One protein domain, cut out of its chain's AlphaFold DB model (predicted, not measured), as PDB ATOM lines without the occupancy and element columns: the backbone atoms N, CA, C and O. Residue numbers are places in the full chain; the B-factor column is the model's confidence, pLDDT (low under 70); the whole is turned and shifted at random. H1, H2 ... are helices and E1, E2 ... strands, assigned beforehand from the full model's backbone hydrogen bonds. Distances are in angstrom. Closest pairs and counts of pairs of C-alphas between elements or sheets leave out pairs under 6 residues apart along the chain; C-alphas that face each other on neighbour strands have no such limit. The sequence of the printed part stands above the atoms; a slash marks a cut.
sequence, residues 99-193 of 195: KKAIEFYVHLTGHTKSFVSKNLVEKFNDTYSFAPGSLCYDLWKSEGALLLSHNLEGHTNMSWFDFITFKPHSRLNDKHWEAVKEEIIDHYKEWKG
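This is residues 99 to 193 of the 195 residues of an uncharacterized protein of Anaerobacillus alkalilacustris (UniProt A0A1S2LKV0). A strongly twisted sheet of five strands forms the body, with H1 over one face, the small helix H2 beside H1, and the long helix H3 leaving the E5 edge as an arm whose residues 178 to 192, with Gly 193, stick out free. The 95 printed residues hold three named helices and five named strands, in the order H1 H2 E1 E2 E3 E4 E5 H3, a mixed class. The sheet is antiparallel, in the order E1 - E2 - E3 - E4 - E5. The whole is loose, radius of gyration of the C-alphas 15.4 A, and spans 54 by 27 by 25 A.

The sheet is a meander, each strand the antiparallel neighbour of the one before: E1 (residues 120 to 123), E2 (127 to 130), E3 (137 to 142), E4 (145 to 152) and E5 (155 to 161). Within hydrogen-bond range are N 121 and O 129 at 2.9 A, N 128 and O 139 at 2.8 A, N 138 and O 149 at 2.8 A, and N 148 and O 159 at 2.9 A. H1 (99 to 109) is on the sheet at a height of 8.4 A, over E3 and slantwise to the strands, at 53 degrees to E3 on the local plane; only just is E2 not under it too, with 2 of H1's C-alphas falling on E2. H2 (113 to 119) touches H1, about perpendicular at 82 degrees, the closest C-alphas being those of Ile 102 and Val 116, 6.0 A; it only grazes the sheet. H3 (170 to 192) only grazes the sheet with residues 170 to 177; its closest C-alphas with E5 are those of Trp 160 and Asn 173, 5.8 A. In H1, H2 and H3 every O i to N i+4 pair is within hydrogen-bond range.

H1 begins at C-alpha 99 (19.312, -8.848, 47.117) and is 15.5 A long. E4 is 22.1 A and E5 19.7 A long. H3, 32.4 A, ends at C-alpha 192 (58.260, -31.945, 28.406).

The C-alphas of Ser 114 and Gly 193, the two farthest apart, are 54.0 A apart. The printed part has no cut, no link is long, and no printed residue is under pLDDT 70.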
ATOM      1  N   LYS A  99      20.541  -8.038  47.135       96.94
ATOM      2  CA  LYS A  99      19.312  -8.848  47.117       96.94
ATOM      3  C   LYS A  99      19.437 -10.048  46.172       96.94
ATOM      4  O   LYS A  99      19.123 -11.166  46.569       96.94
ATOM      5  N   LYS A 100      19.911  -9.823  44.945       96.56
ATOM      6  CA  LYS A 100      20.056 -10.879  43.934       96.56
ATOM      7  C   LYS A 100      21.174 -11.865  44.295       96.56
ATOM      8  O   LYS A 100      20.998 -13.061  44.096       96.56
ATOM      9  N   ALA A 101      22.267 -11.391  44.894       97.62
ATOM     10  CA  ALA A 101      23.324 -12.246  45.433       97.62
ATOM     11  C   ALA A 101      22.807 -13.150  46.564       97.62
ATOM     12  O   ALA A 101      23.082 -14.346  46.565       97.62
ATOM     13  N   ILE A 102      21.991 -12.616  47.486       98.00
ATOM     14  CA  ILE A 102      21.335 -13.421  48.530       98.00
ATOM     15  C   ILE A 102      20.456 -14.504  47.898       98.00
ATOM     16  O   ILE A 102      20.544 -15.663  48.289       98.00
ATOM     17  N   GLU A 103      19.613 -14.144  46.926       97.69
ATOM     18  CA  GLU A 103      18.754 -15.108  46.223       97.69
ATOM     19  C   GLU A 103      19.568 -16.219  45.551       97.69
ATOM     20  O   GLU A 103      19.206 -17.391  45.672       97.69
ATOM     21  N   PHE A 104      20.680 -15.864  44.903       97.56
ATOM     22  CA  PHE A 104      21.579 -16.829  44.281       97.56
ATOM     23  C   PHE A 104      22.215 -17.770  45.310       97.56
ATOM     24  O   PHE A 104      22.140 -18.982  45.153       97.56
ATOM     25  N   TYR A 105      22.789 -17.252  46.398       97.44
ATOM     26  CA  TYR A 105      23.434 -18.096  47.409       97.44
ATOM     27  C   TYR A 105      22.448 -18.991  48.167       97.44
ATOM     28  O   TYR A 105      22.800 -20.114  48.533       97.44
ATOM     29  N   VAL A 106      21.207 -18.541  48.366       97.25
ATOM     30  CA  VAL A 106      20.124 -19.394  48.881       97.25
ATOM     31  C   VAL A 106      19.834 -20.533  47.909       97.25
ATOM     32  O   VAL A 106      19.742 -21.680  48.337       97.25
ATOM     33  N   HIS A 107      19.729 -20.234  46.611       95.94
ATOM     34  CA  HIS A 107      19.526 -21.250  45.579       95.94
ATOM     35  C   HIS A 107      20.680 -22.259  45.526       95.94
ATOM     36  O   HIS A 107      20.437 -23.460  45.485       95.94
ATOM     37  N   LEU A 108      21.920 -21.770  45.573       94.94
ATOM     38  CA  LEU A 108      23.129 -22.581  45.462       94.94
ATOM     39  C   LEU A 108      23.340 -23.495  46.673       94.94
ATOM     40  O   LEU A 108      23.727 -24.646  46.519       94.94
ATOM     41  N   THR A 109      23.138 -22.971  47.883       93.19
ATOM     42  CA  THR A 109      23.593 -23.643  49.112       93.19
ATOM     43  C   THR A 109      22.466 -24.218  49.967       93.19
ATOM     44  O   THR A 109      22.743 -24.920  50.932       93.19
ATOM     45  N   GLY A 110      21.203 -23.888  49.676       94.62
ATOM     46  CA  GLY A 110      20.044 -24.328  50.460       94.62
ATOM     47  C   GLY A 110      19.883 -23.647  51.827       94.62
ATOM     48  O   GLY A 110      18.925 -23.934  52.543       94.62
ATOM     49  N   HIS A 111      20.776 -22.725  52.204       96.44
ATOM     50  CA  HIS A 111      20.657 -21.974  53.454       96.44
ATOM     51  C   HIS A 111      19.474 -21.001  53.437       96.44
ATOM     52  O   HIS A 111      18.996 -20.555  52.393       96.44
ATOM     53  N   THR A 112      19.024 -20.593  54.624       97.31
ATOM     54  CA  THR A 112      17.957 -19.598  54.753       97.31
ATOM     55  C   THR A 112      18.419 -18.211  54.300       97.31
ATOM     56  O   THR A 112      19.580 -17.827  54.456       97.31
ATOM     57  N   LYS A 113      17.477 -17.396  53.803       97.69
ATOM     58  CA  LYS A 113      17.741 -15.995  53.424       97.69
ATOM     59  C   LYS A 113      18.374 -15.188  54.558       97.69
ATOM     60  O   LYS A 113      19.245 -14.365  54.296       97.69
ATOM     61  N   SER A 114      17.947 -15.408  55.804       97.19
ATOM     62  CA  SER A 114      18.493 -14.712  56.975       97.19
ATOM     63  C   SER A 114      19.945 -15.100  57.241       97.19
ATOM     64  O   SER A 114      20.769 -14.217  57.476       97.19
ATOM     65  N   PHE A 115      20.275 -16.391  57.142       97.06
ATOM     66  CA  PHE A 115      21.644 -16.875  57.292       97.06
ATOM     67  C   PHE A 115      22.565 -16.299  56.217       97.06
ATOM     68  O   PHE A 115      23.610 -15.738  56.544       97.06
ATOM     69  N   VAL A 116      22.158 -16.375  54.947       97.62
ATOM     70  CA  VAL A 116      22.937 -15.817  53.835       97.62
ATOM     71  C   VAL A 116      23.099 -14.310  54.011       97.62
ATOM     72  O   VAL A 116      24.216 -13.816  54.018       97.62
ATOM     73  N   SER A 117      22.008 -13.573  54.239       97.12
ATOM     74  CA  SER A 117      22.043 -12.111  54.389       97.12
ATOM     75  C   SER A 117      22.985 -11.641  55.503       97.12
ATOM     76  O   SER A 117      23.683 -10.641  55.325       97.12
ATOM     77  N   LYS A 118      23.030 -12.367  56.629       96.31
ATOM     78  CA  LYS A 118      23.894 -12.053  57.776       96.31
ATOM     79  C   LYS A 118      25.379 -12.273  57.479       96.31
ATOM     80  O   LYS A 118      26.204 -11.522  57.982       96.31
ATOM     81  N   ASN A 119      25.706 -13.294  56.691       96.00
ATOM     82  CA  ASN A 119      27.087 -13.714  56.432       96.00
ATOM     83  C   ASN A 119      27.599 -13.299  55.038       96.00
ATOM     84  O   ASN A 119      28.713 -13.651  54.660       96.00
ATOM     85  N   LEU A 120      26.793 -12.565  54.266       96.88
ATOM     86  CA  LEU A 120      27.176 -12.031  52.965       96.88
ATOM     87  C   LEU A 120      27.955 -10.724  53.136       96.88
ATOM     88  O   LEU A 120      27.421  -9.728  53.640       96.88
ATOM     89  N   VAL A 121      29.188 -10.703  52.647       96.38
ATOM     90  CA  VAL A 121      30.058  -9.525  52.652       96.38
ATOM     91  C   VAL A 121      30.051  -8.901  51.264       96.38
ATOM     92  O   VAL A 121      30.233  -9.587  50.266       96.38
ATOM     93  N   GLU A 122      29.815  -7.597  51.192       95.44
ATOM     94  CA  GLU A 122      29.945  -6.844  49.945       95.44
ATOM     95  C   GLU A 122      31.387  -6.351  49.809       95.44
ATOM     96  O   GLU A 122      31.942  -5.761  50.736       95.44
ATOM     97  N   LYS A 123      32.001  -6.650  48.667       93.06
ATOM     98  CA  LYS A 123      33.348  -6.235  48.272       93.06
ATOM     99  C   LYS A 123      33.257  -5.123  47.216       93.06
ATOM    100  O   LYS A 123      32.176  -4.698  46.814       93.06
ATOM    101  N   PHE A 124      34.410  -4.643  46.753       87.88
ATOM    102  CA  PHE A 124      34.491  -3.680  45.652       87.88
ATOM    103  C   PHE A 124      33.886  -4.229  44.347       87.88
ATOM    104  O   PHE A 124      33.863  -5.437  44.119       87.88
ATOM    105  N   ASN A 125      33.441  -3.320  43.473       86.88
ATOM    106  CA  ASN A 125      32.937  -3.615  42.125       86.88
ATOM    107  C   ASN A 125      31.762  -4.607  42.086       86.88
ATOM    108  O   ASN A 125      31.790  -5.570  41.324       86.88
ATOM    109  N   ASP A 126      30.727  -4.367  42.896       91.44
ATOM    110  CA  ASP A 126      29.486  -5.159  42.896       91.44
ATOM    111  C   ASP A 126      29.734  -6.675  43.123       91.44
ATOM    112  O   ASP A 126      29.000  -7.525  42.611       91.44
ATOM    113  N   THR A 127      30.786  -7.015  43.885       96.44
ATOM    114  CA  THR A 127      31.171  -8.395  44.229       96.44
ATOM    115  C   THR A 127      30.651  -8.769  45.615       96.44
ATOM    116  O   THR A 127      30.766  -7.988  46.558       96.44
ATOM    117  N   TYR A 128      30.117  -9.980  45.770       97.69
ATOM    118  CA  TYR A 128      29.557 -10.467  47.029       97.69
ATOM    119  C   TYR A 128      30.185 -11.791  47.455       97.69
ATOM    120  O   TYR A 128      30.087 -12.799  46.751       97.69
ATOM    121  N   SER A 129      30.768 -11.794  48.649       96.69
ATOM    122  CA  SER A 129      31.448 -12.943  49.236       96.69
ATOM    123  C   SER A 129      30.597 -13.637  50.275       96.69
ATOM    124  O   SER A 129      30.012 -12.985  51.143       96.69
ATOM    125  N   PHE A 130      30.572 -14.959  50.231       96.38
ATOM    126  CA  PHE A 130      29.839 -15.775  51.185       96.38
ATOM    127  C   PHE A 130      30.661 -16.996  51.586       96.38
ATOM    128  O   PHE A 130      31.118 -17.752  50.732       96.38
ATOM    129  N   ALA A 131      30.822 -17.200  52.892       92.75
ATOM    130  CA  ALA A 131      31.541 -18.336  53.456       92.75
ATOM    131  C   ALA A 131      30.622 -19.114  54.418       92.75
ATOM    132  O   ALA A 131      30.587 -18.811  55.611       92.75
ATOM    133  N   PRO A 132      29.836 -20.094  53.928       88.94
ATOM    134  CA  PRO A 132      28.963 -20.913  54.776       88.94
ATOM    135  C   PRO A 132      29.720 -21.963  55.612       88.94
ATOM    136  O   PRO A 132      29.096 -22.707  56.361       88.94
ATOM    137  N   GLY A 133      31.047 -22.047  55.480       87.12
ATOM    138  CA  GLY A 133      31.901 -23.027  56.146       87.12
ATOM    139  C   GLY A 133      33.371 -22.801  55.792       87.12
ATOM    140  O   GLY A 133      33.842 -21.668  55.804       87.12
ATOM    141  N   SER A 134      34.087 -23.872  55.445       84.69
ATOM    142  CA  SER A 134      35.505 -23.823  55.049       84.69
ATOM    143  C   SER A 134      35.751 -23.240  53.654       84.69
ATOM    144  O   SER A 134      36.875 -22.850  53.349       84.69
ATOM    145  N   LEU A 135      34.720 -23.179  52.808       87.06
ATOM    146  CA  LEU A 135      34.803 -22.620  51.463       87.06
ATOM    147  C   LEU A 135      34.269 -21.191  51.443       87.06
ATOM    148  O   LEU A 135      33.188 -20.911  51.965       87.06
ATOM    149  N   CYS A 136      35.030 -20.305  50.802       91.38
ATOM    150  CA  CYS A 136      34.626 -18.941  50.499       91.38
ATOM    151  C   CYS A 136      34.299 -18.840  49.013       91.38
ATOM    152  O   CYS A 136      35.105 -19.228  48.164       91.38
ATOM    153  N   TYR A 137      33.120 -18.308  48.726       95.06
ATOM    154  CA  TYR A 137      32.644 -18.044  47.383       95.06
ATOM    155  C   TYR A 137      32.637 -16.542  47.134       95.06
ATOM    156  O   TYR A 137      32.155 -15.788  47.975       95.06
ATOM    157  N   ASP A 138      33.124 -16.126  45.973       96.19
ATOM    158  CA  ASP A 138      33.025 -14.766  45.459       96.19
ATOM    159  C   ASP A 138      32.103 -14.755  44.239       96.19
ATOM    160  O   ASP A 138      32.281 -15.539  43.310       96.19
ATOM    161  N   LEU A 139      31.105 -13.872  44.248       97.69
ATOM    162  CA  LEU A 139      30.104 -13.755  43.192       97.69
ATOM    163  C   LEU A 139      30.125 -12.350  42.603       97.69
ATOM    164  O   LEU A 139      29.924 -11.376  43.326       97.69
ATOM    165  N   TRP A 140      30.270 -12.249  41.289       96.88
ATOM    166  CA  TRP A 140      30.077 -11.001  40.551       96.88
ATOM    167  C   TRP A 140      29.356 -11.262  39.234       96.88
ATOM    168  O   TRP A 140      29.111 -12.404  38.848       96.88
ATOM    169  N   LYS A 141      28.960 -10.192  38.544       95.44
ATOM    170  CA  LYS A 141      28.359 -10.301  37.213       95.44
ATOM    171  C   LYS A 141      29.418 -10.057  36.142       95.44
ATOM    172  O   LYS A 141      30.075  -9.021  36.164       95.44
ATOM    173  N   SER A 142      29.534 -10.974  35.188       92.31
ATOM    174  CA  SER A 142      30.413 -10.862  34.023       92.31
ATOM    175  C   SER A 142      29.717 -11.430  32.789       92.31
ATOM    176  O   SER A 142      28.995 -12.416  32.890       92.31
ATOM    177  N   GLU A 143      29.889 -10.795  31.630       87.81
ATOM    178  CA  GLU A 143      29.276 -11.227  30.357       87.81
ATOM    179  C   GLU A 143      27.748 -11.449  30.423       87.81
ATOM    180  O   GLU A 143      27.197 -12.330  29.772       87.81
ATOM    181  N   GLY A 144      27.037 -10.663  31.239       88.62
ATOM    182  CA  GLY A 144      25.590 -10.830  31.436       88.62
ATOM    183  C   GLY A 144      25.199 -11.995  32.359       88.62
ATOM    184  O   GLY A 144      24.041 -12.067  32.762       88.62
ATOM    185  N   ALA A 145      26.156 -12.825  32.773       93.50
ATOM    186  CA  ALA A 145      25.993 -13.984  33.644       93.50
ATOM    187  C   ALA A 145      26.560 -13.732  35.054       93.50
ATOM    188  O   ALA A 145      27.296 -12.777  35.302       93.50
ATOM    189  N   LEU A 146      26.194 -14.592  35.999       96.56
ATOM    190  CA  LEU A 146      26.810 -14.661  37.319       96.56
ATOM    191  C   LEU A 146      28.065 -15.520  37.241       96.56
ATOM    192  O   LEU A 146      27.983 -16.665  36.811       96.56
ATOM    193  N   LEU A 147      29.192 -14.978  37.686       96.75
ATOM    194  CA  LEU A 147      30.444 -15.699  37.832       96.75
ATOM    195  C   LEU A 147      30.677 -15.976  39.312       96.75
ATOM    196  O   LEU A 147      30.801 -15.049  40.113       96.75
ATOM    197  N   LEU A 148      30.685 -17.259  39.658       96.62
ATOM    198  CA  LEU A 148      31.009 -17.766  40.979       96.62
ATOM    199  C   LEU A 148      32.446 -18.271  40.968       96.62
ATOM    200  O   LEU A 148      32.777 -19.179  40.209       96.62
ATOM    201  N   SER A 149      33.272 -17.723  41.843       95.06
ATOM    202  CA  SER A 149      34.648 -18.150  42.050       95.06
ATOM    203  C   SER A 149      34.811 -18.718  43.448       95.06
ATOM    204  O   SER A 149      34.264 -18.180  44.410       95.06
ATOM    205  N   HIS A 150      35.585 -19.785  43.578       91.94
ATOM    206  CA  HIS A 150      36.014 -20.307  44.870       91.94
ATOM    207  C   HIS A 150      37.409 -20.910  44.756       91.94
ATOM    208  O   HIS A 150      37.808 -21.382  43.696       91.94
ATOM    209  N   ASN A 151      38.147 -20.897  45.861       85.06
ATOM    210  CA  ASN A 151      39.475 -21.493  45.920       85.06
ATOM    211  C   ASN A 151      39.392 -22.856  46.600       85.06
ATOM    212  O   ASN A 151      38.878 -22.960  47.715       85.06
ATOM    213  N   LEU A 152      39.922 -23.879  45.940       80.62
ATOM    214  CA  LEU A 152      40.038 -25.227  46.475       80.62
ATOM    215  C   LEU A 152      41.448 -25.737  46.175       80.62
ATOM    216  O   LEU A 152      41.900 -25.657  45.039       80.62
ATOM    217  N   GLU A 153      42.164 -26.181  47.211       76.69
ATOM    218  CA  GLU A 153      43.516 -26.762  47.091       76.69
ATOM    219  C   GLU A 153      44.539 -25.873  46.354       76.69
ATOM    220  O   GLU A 153      45.434 -26.357  45.675       76.69
ATOM    221  N   GLY A 154      44.425 -24.548  46.495       74.69
ATOM    222  CA  GLY A 154      45.321 -23.594  45.826       74.69
ATOM    223  C   GLY A 154      44.928 -23.251  44.386       74.69
ATOM    224  O   GLY A 154      45.575 -22.401  43.780       74.69
ATOM    225  N   HIS A 155      43.842 -23.828  43.868       78.12
ATOM    226  CA  HIS A 155      43.302 -23.531  42.545       78.12
ATOM    227  C   HIS A 155      42.014 -22.710  42.636       78.12
ATOM    228  O   HIS A 155      41.103 -23.022  43.409       78.12
ATOM    229  N   THR A 156      41.929 -21.658  41.822       85.19
ATOM    230  CA  THR A 156      40.698 -20.887  41.645       85.19
ATOM    231  C   THR A 156      39.807 -21.587  40.632       85.19
ATOM    232  O   THR A 156      40.150 -21.692  39.461       85.19
ATOM    233  N   ASN A 157      38.646 -22.047  41.086       88.50
ATOM    234  CA  ASN A 157      37.629 -22.660  40.248       88.50
ATOM    235  C   ASN A 157      36.524 -21.651  39.969       88.50
ATOM    236  O   ASN A 157      36.018 -20.996  40.887       88.50
ATOM    237  N   MET A 158      36.124 -21.561  38.704       92.75
ATOM    238  CA  MET A 158      35.102 -20.634  38.249       92.75
ATOM    239  C   MET A 158      33.921 -21.368  37.629       92.75
ATOM    240  O   MET A 158      34.064 -22.384  36.953       92.75
ATOM    241  N   SER A 159      32.719 -20.865  37.881       94.44
ATOM    242  CA  SER A 159      31.499 -21.387  37.276       94.44
ATOM    243  C   SER A 159      30.527 -20.260  36.963       94.44
ATOM    244  O   SER A 159      30.274 -19.376  37.783       94.44
ATOM    245  N   TRP A 160      29.964 -20.313  35.762       95.75
ATOM    246  CA  TRP A 160      29.012 -19.353  35.240       95.75
ATOM    247  C   TRP A 160      27.591 -19.874  35.386       95.75
ATOM    248  O   TRP A 160      27.283 -21.033  35.084       95.75
ATOM    249  N   PHE A 161      26.710 -18.971  35.789       95.75
ATOM    250  CA  PHE A 161      25.288 -19.210  35.955       95.75
ATOM    251  C   PHE A 161      24.495 -18.111  35.268       95.75
ATOM    252  O   PHE A 161      24.883 -16.943  35.248       95.75
ATOM    253  N   ASP A 162      23.345 -18.472  34.725       94.12
ATOM    254  CA  ASP A 162      22.431 -17.504  34.154       94.12
ATOM    255  C   ASP A 162      21.929 -16.518  35.227       94.12
ATOM    256  O   ASP A 162      21.489 -16.910  36.311       94.12
ATOM    257  N   PHE A 163      21.965 -15.220  34.920       94.31
ATOM    258  CA  PHE A 163      21.648 -14.162  35.885       94.31
ATOM    259  C   PHE A 163      20.186 -14.171  36.349       94.31
ATOM    260  O   PHE A 163      19.873 -13.721  37.457       94.31
ATOM    261  N   ILE A 164      19.279 -14.678  35.516       91.75
ATOM    262  CA  ILE A 164      17.846 -14.679  35.798       91.75
ATOM    263  C   ILE A 164      17.440 -15.992  36.468       91.75
ATOM    264  O   ILE A 164      16.822 -15.965  37.533       91.75
ATOM    265  N   THR A 165      17.813 -17.118  35.858       91.31
ATOM    266  CA  THR A 165      17.354 -18.466  36.216       91.31
ATOM    267  C   THR A 165      18.255 -19.193  37.210       91.31
ATOM    268  O   THR A 165      17.821 -20.208  37.755       91.31
ATOM    269  N   PHE A 166      19.485 -18.709  37.424       94.00
ATOM    270  CA  PHE A 166      20.537 -19.340  38.235       94.00
ATOM    271  C   PHE A 166      20.969 -20.735  37.775       94.00
ATOM    272  O   PHE A 166      21.757 -21.387  38.455       94.00
ATOM    273  N   LYS A 167      20.499 -21.201  36.614       91.75
ATOM    274  CA  LYS A 167      20.971 -22.454  36.027       91.75
ATOM    275  C   LYS A 167      22.418 -22.305  35.540       91.75
ATOM    276  O   LYS A 167      22.796 -21.201  35.144       91.75
ATOM    277  N   PRO A 168      23.207 -23.393  35.498       92.06
ATOM    278  CA  PRO A 168      24.530 -23.369  34.884       92.06
ATOM    279  C   PRO A 168      24.479 -22.824  33.454       92.06
ATOM    280  O   PRO A 168      23.625 -23.209  32.651       92.06
ATOM    281  N   HIS A 169      25.403 -21.926  33.135       91.44
ATOM    282  CA  HIS A 169      25.516 -21.324  31.816       91.44
ATOM    283  C   HIS A 169      26.475 -22.158  30.954       91.44
ATOM    284  O   HIS A 169      27.654 -21.823  30.847       91.44
ATOM    285  N   SER A 170      25.969 -23.231  30.332       86.25
ATOM    286  CA  SER A 170      26.764 -24.225  29.575       86.25
ATOM    287  C   SER A 170      27.831 -23.592  28.680       86.25
ATOM    288  O   SER A 170      29.010 -23.768  28.932       86.25
ATOM    289  N   ARG A 171      27.430 -22.710  27.761       87.19
ATOM    290  CA  ARG A 171      28.325 -22.020  26.814       87.19
ATOM    291  C   ARG A 171      29.541 -21.335  27.459       87.19
ATOM    292  O   ARG A 171      30.636 -21.390  26.913       87.19
ATOM    293  N   LEU A 172      29.351 -20.644  28.587       90.12
ATOM    294  CA  LEU A 172      30.441 -19.929  29.262       90.12
ATOM    295  C   LEU A 172      31.308 -20.885  30.081       90.12
ATOM    296  O   LEU A 172      32.524 -20.722  30.104       90.12
ATOM    297  N   ASN A 173      30.697 -21.900  30.697       89.19
ATOM    298  CA  ASN A 173      31.428 -22.952  31.397       89.19
ATOM    299  C   ASN A 173      32.285 -23.783  30.437       89.19
ATOM    300  O   ASN A 173      33.447 -24.023  30.737       89.19
ATOM    301  N   ASP A 174      31.748 -24.167  29.280       87.06
ATOM    302  CA  ASP A 174      32.467 -24.940  28.266       87.06
ATOM    303  C   ASP A 174      33.641 -24.126  27.717       87.06
ATOM    304  O   ASP A 174      34.771 -24.606  27.699       87.06
ATOM    305  N   LYS A 175      33.412 -22.847  27.385       86.75
ATOM    306  CA  LYS A 175      34.481 -21.929  26.962       86.75
ATOM    307  C   LYS A 175      35.587 -21.799  28.016       86.75
ATOM    308  O   LYS A 175      36.760 -21.761  27.660       86.75
ATOM    309  N   HIS A 176      35.232 -21.713  29.299       86.56
ATOM    310  CA  HIS A 176      36.220 -21.670  30.376       86.56
ATOM    311  C   HIS A 176      36.996 -22.985  30.489       86.56
ATOM    312  O   HIS A 176      38.216 -22.956  30.599       86.56
ATOM    313  N   TRP A 177      36.309 -24.124  30.418       85.38
ATOM    314  CA  TRP A 177      36.951 -25.433  30.479       85.38
ATOM    315  C   TRP A 177      37.910 -25.679  29.320       85.38
ATOM    316  O   TRP A 177      38.979 -26.234  29.552       85.38
ATOM    317  N   GLU A 178      37.569 -25.261  28.102       86.31
ATOM    318  CA  GLU A 178      38.497 -25.345  26.970       86.31
ATOM    319  C   GLU A 178      39.734 -24.464  27.190       86.31
ATOM    320  O   GLU A 178      40.848 -24.950  27.024       86.31
ATOM    321  N   ALA A 179      39.573 -23.235  27.693       85.62
ATOM    322  CA  ALA A 179      40.715 -22.378  28.028       85.62
ATOM    323  C   ALA A 179      41.623 -22.993  29.114       85.62
ATOM    324  O   ALA A 179      42.844 -22.955  29.001       85.62
ATOM    325  N   VAL A 180      41.037 -23.612  30.146       84.62
ATOM    326  CA  VAL A 180      41.795 -24.319  31.193       84.62
ATOM    327  C   VAL A 180      42.525 -25.540  30.621       84.62
ATOM    328  O   VAL A 180      43.661 -25.814  31.002       84.62
ATOM    329  N   LYS A 181      41.904 -26.287  29.699       86.75
ATOM    330  CA  LYS A 181      42.560 -27.422  29.030       86.75
ATOM    331  C   LYS A 181      43.751 -26.969  28.191       86.75
ATOM    332  O   LYS A 181      44.784 -27.627  28.250       86.75
ATOM    333  N   GLU A 182      43.609 -25.880  27.437       88.06
ATOM    334  CA  GLU A 182      44.705 -25.296  26.656       88.06
ATOM    335  C   GLU A 182      45.879 -24.915  27.568       88.06
ATOM    336  O   GLU A 182      46.998 -25.359  27.325       88.06
ATOM    337  N   GLU A 183      45.615 -24.240  28.691       85.38
ATOM    338  CA  GLU A 183      46.645 -23.886  29.679       85.38
ATOM    339  C   GLU A 183      47.357 -25.122  30.263       85.38
ATOM    340  O   GLU A 183      48.580 -25.140  30.419       85.38
ATOM    341  N   ILE A 184      46.614 -26.195  30.559       84.56
ATOM    342  CA  ILE A 184      47.194 -27.459  31.040       84.56
ATOM    343  C   ILE A 184      48.090 -28.100  29.970       84.56
ATOM    344  O   ILE A 184      49.160 -28.620  30.294       84.56
ATOM    345  N   ILE A 185      47.656 -28.093  28.707       87.19
ATOM    346  CA  ILE A 185      48.419 -28.653  27.585       87.19
ATOM    347  C   ILE A 185      49.707 -27.857  27.375       87.19
ATOM    348  O   ILE A 185      50.764 -28.467  27.212       87.19
ATOM    349  N   ASP A 186      49.632 -26.530  27.416       87.62
ATOM    350  CA  ASP A 186      50.786 -25.655  27.226       87.62
ATOM    351  C   ASP A 186      51.810 -25.838  28.353       87.62
ATOM    352  O   ASP A 186      52.977 -26.119  28.076       87.62
ATOM    353  N   HIS A 187      51.379 -25.862  29.620       84.06
ATOM    354  CA  HIS A 187      52.272 -26.185  30.739       84.06
ATOM    355  C   HIS A 187      52.899 -27.585  30.621       84.06
ATOM    356  O   HIS A 187      54.062 -27.791  30.981       84.06
ATOM    357  N   TYR A 188      52.155 -28.576  30.120       84.88
ATOM    358  CA  TYR A 188      52.693 -29.919  29.904       84.88
ATOM    359  C   TYR A 188      53.752 -29.947  28.794       84.88
ATOM    360  O   TYR A 188      54.787 -30.599  28.954       84.88
ATOM    361  N   LYS A 189      53.508 -29.243  27.683       89.38
ATOM    362  CA  LYS A 189      54.460 -29.088  26.576       89.38
ATOM    363  C   LYS A 189      55.748 -28.426  27.043       89.38
ATOM    364  O   LYS A 189      56.821 -28.979  26.807       89.38
ATOM    365  N   GLU A 190      55.636 -27.328  27.790       86.81
ATOM    366  CA  GLU A 190      56.774 -26.640  28.406       86.81
ATOM    367  C   GLU A 190      57.570 -27.580  29.317       86.81
ATOM    368  O   GLU A 190      58.789 -27.697  29.186       86.81
ATOM    369  N   TRP A 191      56.888 -28.323  30.195       85.19
ATOM    370  CA  TRP A 191      57.541 -29.275  31.096       85.19
ATOM    371  C   TRP A 191      58.239 -30.427  30.359       85.19
ATOM    372  O   TRP A 191      59.283 -30.913  30.803       85.19
ATOM    373  N   LYS A 192      57.676 -30.884  29.236       82.69
ATOM    374  CA  LYS A 192      58.260 -31.945  28.406       82.69
ATOM    375  C   LYS A 192      59.290 -31.454  27.390       82.69
ATOM    376  O   LYS A 192      59.956 -32.303  26.797       82.69
ATOM    377  N   GLY A 193      59.428 -30.144  27.192       81.25
ATOM    378  CA  GLY A 193      60.241 -29.577  26.116       81.25
ATOM    379  C   GLY A 193      59.730 -29.967  24.725       81.25
ATOM    380  O   GLY A 193      60.535 -30.223  23.833       81.25
TER     381      GLY A 193